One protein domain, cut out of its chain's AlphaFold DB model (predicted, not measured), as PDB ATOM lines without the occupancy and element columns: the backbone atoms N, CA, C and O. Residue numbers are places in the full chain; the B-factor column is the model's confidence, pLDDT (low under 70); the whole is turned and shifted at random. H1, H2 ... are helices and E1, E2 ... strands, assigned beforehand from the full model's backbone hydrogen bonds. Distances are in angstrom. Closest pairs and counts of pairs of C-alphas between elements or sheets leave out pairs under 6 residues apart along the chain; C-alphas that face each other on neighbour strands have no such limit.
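What this domain is: This is residues 13 to 108 of the 268 residues of the protein "Checkpoint protein" of Operophtera brumata (winter moth) (UniProt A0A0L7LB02). A small three-stranded sheet, E1, E2 and E3, is joined through H3, as a bridge, to a helical hairpin of H1 and H2. Residues 93 to 100 and 103 to 108 stick out from this body, with 95 to 100 and 103 to 106 in H4. The printed part has 96 residues, with four named helices and three named strands in the order H1 H2 H3 E1 E2 E3 H4; the class is mixed, helices and strands. The sheet, order E1 - E2 - E3, is antiparallel, and its strands form a meander, each the antiparallel neighbour of the one before. The whole is only just loose, close to compact, with a radius of gyration of the C-alphas of 15.3 A and spans of 41 by 38 by 29 A.

Where its parts are: E2 is residues 71 to 76, 16.6 A long, between E1, residues 60 to 64, and E3, residues 82 to 85. H3 is residues 45 to 56, 16.3 A. H2 is residues 33 to 43, and H1 residues 13 to 28, 22.4 A, from C-alpha 13 at (35.464, 58.143, 0.940). H4, residues 95 to 106, ends with C-alpha 106 at (50.530, 67.692, -0.952).

How they stand to each other: In the hairpin of E1 and E2, N 63 and O 72 are 2.8 A apart, within hydrogen-bond range; in that of E2 and E3, N 75 and O 83 are, at 2.9 A. H3 only grazes the sheet, with residues 53 to 56. H3, with residues 47 to 48 alone, and H2 only just touch, only at the corner, with 3 pairs of C-alphas within 8 A, the closest those of His 40 and Leu 47, 6.1 A. H1 and H2 touch at a shallow tilt of 26 degrees, opposite ways, the closest C-alphas being Ala 14 and Leu 39, 6.3 A. H4 touches no helix and is not on the sheet. O i to N i+4 pairs are within range throughout H2 and H3, in 11 of 12 in H1 and 6 of 8 in H4.

The domain as a whole: The two farthest C-alphas, Thr 28 and Arg 95, are 41.2 A apart. The printed part has no cut and no long link. Its mean pLDDT is 73.5, with residues 26 to 33 and 88 to 108 under 70.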
ATOM      1  N   ALA A  13      36.091  59.109   1.836       75.19
ATOM      2  CA  ALA A  13      35.464  58.143   0.940       75.19
ATOM      3  C   ALA A  13      35.953  56.707   1.204       75.19
ATOM      4  O   ALA A  13      35.146  55.792   1.322       75.19
ATOM      5  N   ALA A  14      37.264  56.509   1.380       80.62
ATOM      6  CA  ALA A  14      37.816  55.191   1.692       80.62
ATOM      7  C   ALA A  14      37.433  54.740   3.100       80.62
ATOM      8  O   ALA A  14      37.185  53.561   3.308       80.62
ATOM      9  N   GLU A  15      37.368  55.659   4.062       80.56
ATOM     10  CA  GLU A  15      36.929  55.336   5.419       80.56
ATOM     11  C   GLU A  15      35.463  54.872   5.452       80.56
ATOM     12  O   GLU A  15      35.160  53.896   6.137       80.56
ATOM     13  N   SER A  16      34.578  55.493   4.661       81.88
ATOM     14  CA  SER A  16      33.185  55.035   4.516       81.88
ATOM     15  C   SER A  16      33.117  53.625   3.939       81.88
ATOM     16  O   SER A  16      32.518  52.745   4.554       81.88
ATOM     17  N   VAL A  17      33.803  53.386   2.815       84.06
ATOM     18  CA  VAL A  17      33.806  52.073   2.150       84.06
ATOM     19  C   VAL A  17      34.400  50.995   3.060       84.06
ATOM     20  O   VAL A  17      33.847  49.906   3.175       84.06
ATOM     21  N   LEU A  18      35.495  51.287   3.771       83.62
ATOM     22  CA  LEU A  18      36.103  50.338   4.710       83.62
ATOM     23  C   LEU A  18      35.169  49.997   5.879       83.62
ATOM     24  O   LEU A  18      35.123  48.837   6.285       83.62
ATOM     25  N   ARG A  19      34.407  50.968   6.394       82.56
ATOM     26  CA  ARG A  19      33.420  50.723   7.456       82.56
ATOM     27  C   ARG A  19      32.251  49.875   6.953       82.56
ATOM     28  O   ARG A  19      31.821  48.964   7.652       82.56
ATOM     29  N   GLU A  20      31.777  50.129   5.736       82.50
ATOM     30  CA  GLU A  20      30.734  49.317   5.095       82.50
ATOM     31  C   GLU A  20      31.189  47.867   4.885       82.50
ATOM     32  O   GLU A  20      30.421  46.935   5.135       82.50
ATOM     33  N   VAL A  21      32.452  47.667   4.491       81.56
ATOM     34  CA  VAL A  21      33.067  46.336   4.396       81.56
ATOM     35  C   VAL A  21      33.152  45.677   5.775       81.56
ATOM     36  O   VAL A  21      32.781  44.515   5.907       81.56
ATOM     37  N   GLU A  22      33.595  46.390   6.813       81.44
ATOM     38  CA  GLU A  22      33.708  45.848   8.177       81.44
ATOM     39  C   GLU A  22      32.342  45.414   8.741       81.44
ATOM     40  O   GLU A  22      32.199  44.290   9.232       81.44
ATOM     41  N   GLU A  23      31.314  46.256   8.601       79.50
ATOM     42  CA  GLU A  23      29.947  45.952   9.042       79.50
ATOM     43  C   GLU A  23      29.336  44.751   8.310       79.50
ATOM     44  O   GLU A  23      28.538  44.007   8.889       79.50
ATOM     45  N   ARG A  24      29.694  44.561   7.037       72.38
ATOM     46  CA  ARG A  24      29.161  43.493   6.183       72.38
ATOM     47  C   ARG A  24      29.903  42.178   6.365       72.38
ATOM     48  O   ARG A  24      29.263  41.143   6.528       72.38
ATOM     49  N   VAL A  25      31.233  42.204   6.437       73.62
ATOM     50  CA  VAL A  25      32.051  41.018   6.747       73.62
ATOM     51  C   VAL A  25      31.674  40.455   8.119       73.62
ATOM     52  O   VAL A  25      31.612  39.237   8.274       73.62
ATOM     53  N   GLY A  26      31.313  41.317   9.077       64.75
ATOM     54  CA  GLY A  26      30.760  40.896  10.366       64.75
ATOM     55  C   GLY A  26      29.389  40.199  10.296       64.75
ATOM     56  O   GLY A  26      28.998  39.568  11.276       64.75
ATOM     57  N   LYS A  27      28.661  40.294   9.173       68.19
ATOM     58  CA  LYS A  27      27.295  39.764   8.995       68.19
ATOM     59  C   LYS A  27      27.190  38.602   8.001       68.19
ATOM     60  O   LYS A  27      26.403  37.695   8.252       68.19
ATOM     61  N   THR A  28      27.918  38.626   6.884       60.50
ATOM     62  CA  THR A  28      27.663  37.713   5.746       60.50
ATOM     63  C   THR A  28      28.886  36.964   5.213       60.50
ATOM     64  O   THR A  28      28.711  36.065   4.402       60.50
ATOM     65  N   GLY A  29      30.112  37.269   5.655       58.22
ATOM     66  CA  GLY A  29      31.324  36.514   5.283       58.22
ATOM     67  C   GLY A  29      31.761  36.574   3.805       58.22
ATOM     68  O   GLY A  29      32.872  36.152   3.494       58.22
ATOM     69  N   GLU A  30      30.950  37.126   2.902       56.75
ATOM     70  CA  GLU A  30      31.264  37.252   1.473       56.75
ATOM     71  C   GLU A  30      31.811  38.643   1.122       56.75
ATOM     72  O   GLU A  30      31.268  39.671   1.533       56.75
ATOM     73  N   LYS A  31      32.895  38.675   0.334       57.12
ATOM     74  CA  LYS A  31      33.451  39.897  -0.264       57.12
ATOM     75  C   LYS A  31      32.800  40.108  -1.629       57.12
ATOM     76  O   LYS A  31      32.925  39.231  -2.482       57.12
ATOM     77  N   GLN A  32      32.149  41.248  -1.852       62.97
ATOM     78  CA  GLN A  32      31.651  41.604  -3.178       62.97
ATOM     79  C   GLN A  32      32.689  42.418  -3.965       62.97
ATOM     80  O   GLN A  32      33.626  43.013  -3.429       62.97
ATOM     81  N   HIS A  33      32.576  42.339  -5.290       67.12
ATOM     82  CA  HIS A  33      33.494  42.961  -6.242       67.12
ATOM     83  C   HIS A  33      33.366  44.497  -6.244       67.12
ATOM     84  O   HIS A  33      34.337  45.197  -6.522       67.12
ATOM     85  N   GLU A  34      32.195  45.031  -5.880       77.06
ATOM     86  CA  GLU A  34      31.874  46.463  -5.947       77.06
ATOM     87  C   GLU A  34      32.650  47.313  -4.928       77.06
ATOM     88  O   GLU A  34      33.137  48.396  -5.266       77.06
ATOM     89  N   GLU A  35      32.843  46.830  -3.698       79.62
ATOM     90  CA  GLU A  35      33.621  47.554  -2.686       79.62
ATOM     91  C   GLU A  35      35.114  47.537  -3.022       79.62
ATOM     92  O   GLU A  35      35.811  48.524  -2.798       79.62
ATOM     93  N   LEU A  36      35.611  46.444  -3.612       80.31
ATOM     94  CA  LEU A  36      36.992  46.366  -4.094       80.31
ATOM     95  C   LEU A  36      37.233  47.309  -5.274       80.31
ATOM     96  O   LEU A  36      38.268  47.973  -5.302       80.31
ATOM     97  N   LEU A  37      36.276  47.428  -6.200       80.94
ATOM     98  CA  LEU A  37      36.319  48.427  -7.273       80.94
ATOM     99  C   LEU A  37      36.288  49.855  -6.715       80.94
ATOM    100  O   LEU A  37      37.045  50.710  -7.175       80.94
ATOM    101  N   SER A  38      35.474  50.105  -5.687       83.38
ATOM    102  CA  SER A  38      35.388  51.408  -5.016       83.38
ATOM    103  C   SER A  38      36.684  51.758  -4.277       83.38
ATOM    104  O   SER A  38      37.182  52.876  -4.360       83.38
ATOM    105  N   LEU A  39      37.301  50.797  -3.591       81.31
ATOM    106  CA  LEU A  39      38.620  50.996  -2.994       81.31
ATOM    107  C   LEU A  39      39.695  51.173  -4.074       81.31
ATOM    108  O   LEU A  39      40.617  51.970  -3.890       81.31
ATOM    109  N   HIS A  40      39.583  50.470  -5.202       80.69
ATOM    110  CA  HIS A  40      40.512  50.601  -6.320       80.69
ATOM    111  C   HIS A  40      40.409  51.972  -6.993       80.69
ATOM    112  O   HIS A  40      41.441  52.535  -7.341       80.69
ATOM    113  N   SER A  41      39.224  52.575  -7.111       76.75
ATOM    114  CA  SER A  41      39.113  53.946  -7.627       76.75
ATOM    115  C   SER A  41      39.802  54.967  -6.709       76.75
ATOM    116  O   SER A  41      40.370  55.945  -7.192       76.75
ATOM    117  N   ILE A  42      39.831  54.716  -5.393       78.31
ATOM    118  CA  ILE A  42      40.445  55.620  -4.407       78.31
ATOM    119  C   ILE A  42      41.966  55.433  -4.308       78.31
ATOM    120  O   ILE A  42      42.720  56.405  -4.231       78.31
ATOM    121  N   PHE A  43      42.436  54.187  -4.266       76.94
ATOM    122  CA  PHE A  43      43.842  53.859  -4.001       76.94
ATOM    123  C   PHE A  43      44.623  53.433  -5.255       76.94
ATOM    124  O   PHE A  43      45.858  53.393  -5.229       76.94
ATOM    125  N   GLY A  44      43.928  53.135  -6.350       79.19
ATOM    126  CA  GLY A  44      44.491  52.719  -7.631       79.19
ATOM    127  C   GLY A  44      45.411  51.507  -7.518       79.19
ATOM    128  O   GLY A  44      45.235  50.614  -6.686       79.19
ATOM    129  N   VAL A  45      46.483  51.545  -8.309       77.38
ATOM    130  CA  VAL A  45      47.519  50.502  -8.384       77.38
ATOM    131  C   VAL A  45      48.190  50.173  -7.043       77.38
ATOM    132  O   VAL A  45      48.807  49.120  -6.908       77.38
ATOM    133  N   VAL A  46      48.103  51.055  -6.036       79.12
ATOM    134  CA  VAL A  46      48.650  50.786  -4.695       79.12
ATOM    135  C   VAL A  46      47.821  49.726  -3.976       79.12
ATOM    136  O   VAL A  46      48.396  48.855  -3.321       79.12
ATOM    137  N   LEU A  47      46.491  49.763  -4.121       83.69
ATOM    138  CA  LEU A  47      45.624  48.727  -3.565       83.69
ATOM    139  C   LEU A  47      45.892  47.389  -4.238       83.69
ATOM    140  O   LEU A  47      46.056  46.403  -3.533       83.69
ATOM    141  N   GLN A  48      46.005  47.378  -5.569       80.19
ATOM    142  CA  GLN A  48      46.306  46.165  -6.324       80.19
ATOM    143  C   GLN A  48      47.593  45.506  -5.813       80.19
ATOM    144  O   GLN A  48      47.547  44.382  -5.332       80.19
ATOM    145  N   ARG A  49      48.703  46.253  -5.753       80.75
ATOM    146  CA  ARG A  49      49.976  45.737  -5.214       80.75
ATOM    147  C   ARG A  49      49.856  45.226  -3.779       80.75
ATOM    148  O   ARG A  49      50.532  44.276  -3.404       80.75
ATOM    149  N   SER A  50      49.037  45.883  -2.958       82.62
ATOM    150  CA  SER A  50      48.828  45.475  -1.566       82.62
ATOM    151  C   SER A  50      48.038  44.166  -1.476       82.62
ATOM    152  O   SER A  50      48.359  43.321  -0.644       82.62
ATOM    153  N   LEU A  51      47.035  43.982  -2.339       84.56
ATOM    154  CA  LEU A  51      46.272  42.738  -2.449       84.56
ATOM    155  C   LEU A  51      47.134  41.604  -3.008       84.56
ATOM    156  O   LEU A  51      47.107  40.521  -2.434       84.56
ATOM    157  N   ASP A  52      47.968  41.874  -4.015       84.38
ATOM    158  CA  ASP A  52      48.902  40.891  -4.583       84.38
ATOM    159  C   ASP A  52      49.858  40.344  -3.508       84.38
ATOM    160  O   ASP A  52      50.119  39.144  -3.444       84.38
ATOM    161  N   ILE A  53      50.359  41.215  -2.618       82.44
ATOM    162  CA  ILE A  53      51.196  40.799  -1.481       82.44
ATOM    163  C   ILE A  53      50.403  39.895  -0.535       82.44
ATOM    164  O   ILE A  53      50.920  38.867  -0.118       82.44
ATOM    165  N   LEU A  54      49.162  40.251  -0.193       82.38
ATOM    166  CA  LEU A  54      48.335  39.456   0.722       82.38
ATOM    167  C   LEU A  54      47.921  38.105   0.130       82.38
ATOM    168  O   LEU A  54      47.820  37.121   0.861       82.38
ATOM    169  N   GLU A  55      47.680  38.052  -1.177       84.50
ATOM    170  CA  GLU A  55      47.349  36.821  -1.891       84.50
ATOM    171  C   GLU A  55      48.570  35.902  -1.998       84.50
ATOM    172  O   GLU A  55      48.479  34.704  -1.723       84.50
ATOM    173  N   LYS A  56      49.737  36.471  -2.317       83.19
ATOM    174  CA  LYS A  56      51.000  35.733  -2.419       83.19
ATOM    175  C   LYS A  56      51.538  35.286  -1.058       83.19
ATOM    176  O   LYS A  56      52.126  34.211  -0.952       83.19
ATOM    177  N   TYR A  57      51.335  36.097  -0.022       81.31
ATOM    178  CA  TYR A  57      51.830  35.880   1.333       81.31
ATOM    179  C   TYR A  57      50.672  35.862   2.330       81.31
ATOM    180  O   TYR A  57      50.381  36.835   3.024       81.31
ATOM    181  N   ASN A  58      50.025  34.703   2.427       74.19
ATOM    182  CA  ASN A  58      48.825  34.500   3.240       74.19
ATOM    183  C   ASN A  58      49.067  34.459   4.765       74.19
ATOM    184  O   ASN A  58      48.113  34.352   5.536       74.19
ATOM    185  N   THR A  59      50.323  34.510   5.218       79.50
ATOM    186  CA  THR A  59      50.664  34.405   6.640       79.50
ATOM    187  C   THR A  59      50.821  35.791   7.252       79.50
ATOM    188  O   THR A  59      51.775  36.517   6.971       79.50
ATOM    189  N   LEU A  60      49.878  36.128   8.129       84.12
ATOM    190  CA  LEU A  60      49.851  37.352   8.923       84.12
ATOM    191  C   LEU A  60      50.196  37.007  10.372       84.12
ATOM    192  O   LEU A  60      49.464  36.259  11.022       84.12
ATOM    193  N   VAL A  61      51.284  37.567  10.898       85.69
ATOM    194  CA  VAL A  61      51.650  37.401  12.311       85.69
ATOM    195  C   VAL A  61      51.217  38.641  13.078       85.69
ATOM    196  O   VAL A  61      51.642  39.750  12.768       85.69
ATOM    197  N   SER A  62      50.362  38.473  14.086       85.38
ATOM    198  CA  SER A  62      49.953  39.571  14.963       85.38
ATOM    199  C   SER A  62      50.665  39.485  16.307       85.38
ATOM    200  O   SER A  62      50.508  38.520  17.051       85.38
ATOM    201  N   TYR A  63      51.426  40.525  16.633       85.25
ATOM    202  CA  TYR A  63      52.021  40.735  17.944       85.25
ATOM    203  C   TYR A  63      51.135  41.679  18.743       85.25
ATOM    204  O   TYR A  63      50.725  42.727  18.243       85.25
ATOM    205  N   VAL A  64      50.863  41.340  19.999       86.31
ATOM    206  CA  VAL A  64      50.059  42.162  20.906       86.31
ATOM    207  C   VAL A  64      50.824  42.326  22.211       86.31
ATOM    208  O   VAL A  64      51.368  41.360  22.743       86.31
ATOM    209  N   THR A  65      50.893  43.550  22.732       82.00
ATOM    210  CA  THR A  65      51.513  43.800  24.038       82.00
ATOM    211  C   THR A  65      50.734  43.101  25.150       82.00
ATOM    212  O   THR A  65      49.524  42.911  25.047       82.00
ATOM    213  N   THR A  66      51.388  42.771  26.264       84.38
ATOM    214  CA  THR A  66      50.753  42.075  27.403       84.38
ATOM    215  C   THR A  66      49.497  42.789  27.918       84.38
ATOM    216  O   THR A  66      48.529  42.152  28.320       84.38
ATOM    217  N   ASN A  67      49.481  44.125  27.852       83.38
ATOM    218  CA  ASN A  67      48.345  44.965  28.244       83.38
ATOM    219  C   ASN A  67      47.297  45.182  27.131       83.38
ATOM    220  O   ASN A  67      46.383  45.981  27.314       83.38
ATOM    221  N   LYS A  68      47.444  44.525  25.973       78.75
ATOM    222  CA  LYS A  68      46.574  44.614  24.784       78.75
ATOM    223  C   LYS A  68      46.372  46.020  24.204       78.75
ATOM    224  O   LYS A  68      45.466  46.227  23.405       78.75
ATOM    225  N   GLN A  69      47.209  46.991  24.574       74.69
ATOM    226  CA  GLN A  69      47.061  48.376  24.113       74.69
ATOM    227  C   GLN A  69      47.713  48.653  22.760       74.69
ATOM    228  O   GLN A  69      47.335  49.609  22.086       74.69
ATOM    229  N   ARG A  70      48.721  47.869  22.371       74.12
ATOM    230  CA  ARG A  70      49.397  48.025  21.084       74.12
ATOM    231  C   ARG A  70      49.457  46.682  20.392       74.12
ATOM    232  O   ARG A  70      49.796  45.671  21.007       74.12
ATOM    233  N   SER A  71      49.155  46.702  19.107       82.06
ATOM    234  CA  SER A  71      49.312  45.564  18.223       82.06
ATOM    235  C   SER A  71      50.189  45.944  17.036       82.06
ATOM    236  O   SER A  71      50.286  47.112  16.654       82.06
ATOM    237  N   LEU A  72      50.873  44.951  16.492       84.56
ATOM    238  CA  LEU A  72      51.703  45.032  15.301       84.56
ATOM    239  C   LEU A  72      51.330  43.836  14.432       84.56
ATOM    240  O   LEU A  72      51.239  42.719  14.929       84.56
ATOM    241  N   ILE A  73      51.103  44.074  13.151       85.25
ATOM    242  CA  ILE A  73      50.878  43.033  12.157       85.25
ATOM    243  C   ILE A  73      52.142  42.957  11.308       85.25
ATOM    244  O   ILE A  73      52.630  43.981  10.832       85.25
ATOM    245  N   GLU A  74      52.678  41.762  11.136       86.44
ATOM    246  CA  GLU A  74      53.806  41.492  10.259       86.44
ATOM    247  C   GLU A  74      53.358  40.598   9.102       86.44
ATOM    248  O   GLU A  74      52.655  39.605   9.303       86.44
ATOM    249  N   ILE A  75      53.753  40.986   7.892       85.81
ATOM    250  CA  ILE A  75      53.505  40.253   6.652       85.81
ATOM    251  C   ILE A  75      54.864  39.900   6.061       85.81
ATOM    252  O   ILE A  75      55.704  40.783   5.865       85.81
ATOM    253  N   CYS A  76      55.087  38.620   5.782       81.62
ATOM    254  CA  CYS A  76      56.275  38.189   5.054       81.62
ATOM    255  C   CYS A  76      56.142  38.611   3.585       81.62
ATOM    256  O   CYS A  76      55.071  38.479   3.009       81.62
ATOM    257  N   GLY A  77      57.189  39.177   2.998       76.50
ATOM    258  CA  GLY A  77      57.228  39.632   1.612       76.50
ATOM    259  C   GLY A  77      58.308  38.927   0.797       76.50
ATOM    260  O   GLY A  77      58.937  37.970   1.239       76.50
ATOM    261  N   GLU A  78      58.561  39.431  -0.411       75.31
ATOM    262  CA  GLU A  78      59.662  38.952  -1.253       75.31
ATOM    263  C   GLU A  78      61.034  39.297  -0.651       75.31
ATOM    264  O   GLU A  78      61.224  40.377  -0.085       75.31
ATOM    265  N   ASN A  79      62.022  38.419  -0.860       74.44
ATOM    266  CA  ASN A  79      63.429  38.633  -0.494       74.44
ATOM    267  C   ASN A  79      63.661  38.895   1.009       74.44
ATOM    268  O   ASN A  79      64.360  39.846   1.362       74.44
ATOM    269  N   ASP A  80      63.036  38.101   1.887       72.25
ATOM    270  CA  ASP A  80      63.115  38.231   3.356       72.25
ATOM    271  C   ASP A  80      62.720  39.619   3.897       72.25
ATOM    272  O   ASP A  80      63.086  40.019   5.007       72.25
ATOM    273  N   ARG A  81      61.949  40.391   3.121       76.31
ATOM    274  CA  ARG A  81      61.410  41.669   3.585       76.31
ATOM    275  C   ARG A  81      60.151  41.426   4.398       76.31
ATOM    276  O   ARG A  81      59.210  40.811   3.920       76.31
ATOM    277  N   PHE A  82      60.106  41.988   5.599       77.50
ATOM    278  CA  PHE A  82      58.919  41.965   6.449       77.50
ATOM    279  C   PHE A  82      58.215  43.321   6.407       77.50
ATOM    280  O   PHE A  82      58.816  44.359   6.706       77.50
ATOM    281  N   TYR A  83      56.929  43.321   6.065       79.56
ATOM    282  CA  TYR A  83      56.081  44.503   6.153       79.56
ATOM    283  C   TYR A  83      55.462  44.572   7.543       79.56
ATOM    284  O   TYR A  83      54.673  43.715   7.929       79.56
ATOM    285  N   ARG A  84      55.821  45.611   8.297       81.88
ATOM    286  CA  ARG A  84      55.347  45.851   9.662       81.88
ATOM    287  C   ARG A  84      54.309  46.961   9.668       81.88
ATOM    288  O   ARG A  84      54.613  48.105   9.333       81.88
ATOM    289  N   LEU A  85      53.093  46.614  10.062       78.94
ATOM    290  CA  LEU A  85      51.921  47.475  10.040       78.94
ATOM    291  C   LEU A  85      51.401  47.653  11.461       78.94
ATOM    292  O   LEU A  85      51.074  46.689  12.149       78.94
ATOM    293  N   PHE A  86      51.288  48.897  11.904       76.94
ATOM    294  CA  PHE A  86      50.641  49.217  13.168       76.94
ATOM    295  C   PHE A  86      49.174  49.549  12.884       76.94
ATOM    296  O   PHE A  86      48.904  50.501  12.143       76.94
ATOM    297  N   PRO A  87      48.207  48.796  13.439       71.19
ATOM    298  CA  PRO A  87      46.797  49.081  13.223       71.19
ATOM    299  C   PRO A  87      46.471  50.527  13.594       71.19
ATOM    300  O   PRO A  87      46.895  51.025  14.636       71.19
ATOM    301  N   ARG A  88      45.717  51.202  12.721       64.81
ATOM    302  CA  ARG A  88      45.317  52.616  12.861       64.81
ATOM    303  C   ARG A  88      46.476  53.627  12.837       64.81
ATOM    304  O   ARG A  88      46.256  54.805  13.115       64.81
ATOM    305  N   VAL A  89      47.684  53.213  12.454       68.19
ATOM    306  CA  VAL A  89      48.830  54.108  12.249       68.19
ATOM    307  C   VAL A  89      49.171  54.138  10.763       68.19
ATOM    308  O   VAL A  89      49.958  53.347  10.257       68.19
ATOM    309  N   ASN A  90      48.585  55.104  10.058       66.62
ATOM    310  CA  ASN A  90      48.819  55.322   8.626       66.62
ATOM    311  C   ASN A  90      49.901  56.376   8.365       66.62
ATOM    312  O   ASN A  90      49.870  57.046   7.336       66.62
ATOM    313  N   PHE A  91      50.803  56.583   9.327       64.31
ATOM    314  CA  PHE A  91      51.842  57.606   9.308       64.31
ATOM    315  C   PHE A  91      53.170  57.010   9.764       64.31
ATOM    316  O   PHE A  91      53.223  56.330  10.787       64.31
ATOM    317  N   CYS A  92      54.245  57.324   9.049       59.44
ATOM    318  CA  CYS A  92      55.598  56.999   9.475       59.44
ATOM    319  C   CYS A  92      56.468  58.267   9.453       59.44
ATOM    320  O   CYS A  92      56.433  59.008   8.472       59.44
ATOM    321  N   PRO A  93      57.274  58.537  10.496       55.97
ATOM    322  CA  PRO A  93      58.166  59.697  10.520       55.97
ATOM    323  C   PRO A  93      59.408  59.528   9.626       55.97
ATOM    324  O   PRO A  93      60.263  60.411   9.598       55.97
ATOM    325  N   CYS A  94      59.563  58.397   8.926       55.09
ATOM    326  CA  CYS A  94      60.743  58.155   8.101       55.09
ATOM    327  C   CYS A  94      60.757  59.045   6.847       55.09
ATOM    328  O   CYS A  94      59.713  59.394   6.290       55.09
ATOM    329  N   ARG A  95      61.964  59.371   6.360       56.22
ATOM    330  CA  ARG A  95      62.151  60.180   5.141       56.22
ATOM    331  C   ARG A  95      61.433  59.572   3.934       56.22
ATOM    332  O   ARG A  95      60.809  60.303   3.181       56.22
ATOM    333  N   ALA A  96      61.453  58.243   3.794       55.66
ATOM    334  CA  ALA A  96      60.761  57.556   2.706       55.66
ATOM    335  C   ALA A  96      59.246  57.818   2.725       55.66
ATOM    336  O   ALA A  96      58.672  58.140   1.693       55.66
ATOM    337  N   PHE A  97      58.602  57.760   3.894       60.47
ATOM    338  CA  PHE A  97      57.172  58.043   4.023       60.47
ATOM    339  C   PHE A  97      56.859  59.527   3.807       60.47
ATOM    340  O   PHE A  97      55.881  59.854   3.134       60.47
ATOM    341  N   LYS A  98      57.713  60.426   4.315       59.91
ATOM    342  CA  LYS A  98      57.600  61.864   4.046       59.91
ATOM    343  C   LYS A  98      57.604  62.139   2.538       59.91
ATOM    344  O   LYS A  98      56.630  62.678   2.034       59.91
ATOM    345  N   HIS A  99      58.612  61.659   1.815       58.09
ATOM    346  CA  HIS A  99      58.760  61.941   0.385       58.09
ATOM    347  C   HIS A  99      57.767  61.185  -0.508       58.09
ATOM    348  O   HIS A  99      57.228  61.746  -1.456       58.09
ATOM    349  N   GLN A 100      57.485  59.913  -0.224       56.25
ATOM    350  CA  GLN A 100      56.661  59.090  -1.120       56.25
ATOM    351  C   GLN A 100      55.157  59.206  -0.855       56.25
ATOM    352  O   GLN A 100      54.362  58.910  -1.748       56.25
ATOM    353  N   VAL A 101      54.753  59.588   0.363       60.06
ATOM    354  CA  VAL A 101      53.345  59.553   0.795       60.06
ATOM    355  C   VAL A 101      52.830  60.924   1.215       60.06
ATOM    356  O   VAL A 101      51.703  61.258   0.853       60.06
ATOM    357  N   LEU A 102      53.605  61.716   1.964       59.72
ATOM    358  CA  LEU A 102      53.166  63.051   2.394       59.72
ATOM    359  C   LEU A 102      53.390  64.089   1.293       59.72
ATOM    360  O   LEU A 102      52.419  64.713   0.881       59.72
ATOM    361  N   ASP A 103      54.607  64.182   0.754       58.38
ATOM    362  CA  ASP A 103      54.961  65.142  -0.301       58.38
ATOM    363  C   ASP A 103      54.157  64.855  -1.591       58.38
ATOM    364  O   ASP A 103      53.628  65.761  -2.239       58.38
ATOM    365  N   ARG A 104      53.927  63.565  -1.883       49.59
ATOM    366  CA  ARG A 104      53.077  63.092  -2.989       49.59
ATOM    367  C   ARG A 104      51.577  63.380  -2.792       49.59
ATOM    368  O   ARG A 104      50.835  63.434  -3.769       49.59
ATOM    369  N   LYS A 105      51.102  63.542  -1.545       44.31
ATOM    370  CA  LYS A 105      49.711  63.939  -1.231       44.31
ATOM    371  C   LYS A 105      49.531  65.456  -1.195       44.31
ATOM    372  O   LYS A 105      48.461  65.919  -1.582       44.31
ATOM    373  N   SER A 106      50.542  66.228  -0.793       41.06
ATOM    374  CA  SER A 106      50.530  67.692  -0.952       41.06
ATOM    375  C   SER A 106      50.487  68.120  -2.419       41.06
ATOM    376  O   SER A 106      49.925  69.161  -2.710       41.06
ATOM    377  N   GLN A 107      50.959  67.279  -3.346       42.56
ATOM    378  CA  GLN A 107      50.775  67.473  -4.790       42.56
ATOM    379  C   GLN A 107      49.361  67.134  -5.304       42.56
ATOM    380  O   GLN A 107      49.064  67.425  -6.453       42.56
ATOM    381  N   ARG A 108      48.486  66.509  -4.498       40.94
ATOM    382  CA  ARG A 108      47.121  66.125  -4.921       40.94
ATOM    383  C   ARG A 108      45.985  66.928  -4.275       40.94
ATOM    384  O   ARG A 108      44.879  66.839  -4.784       40.94
TER     385      ARG A 108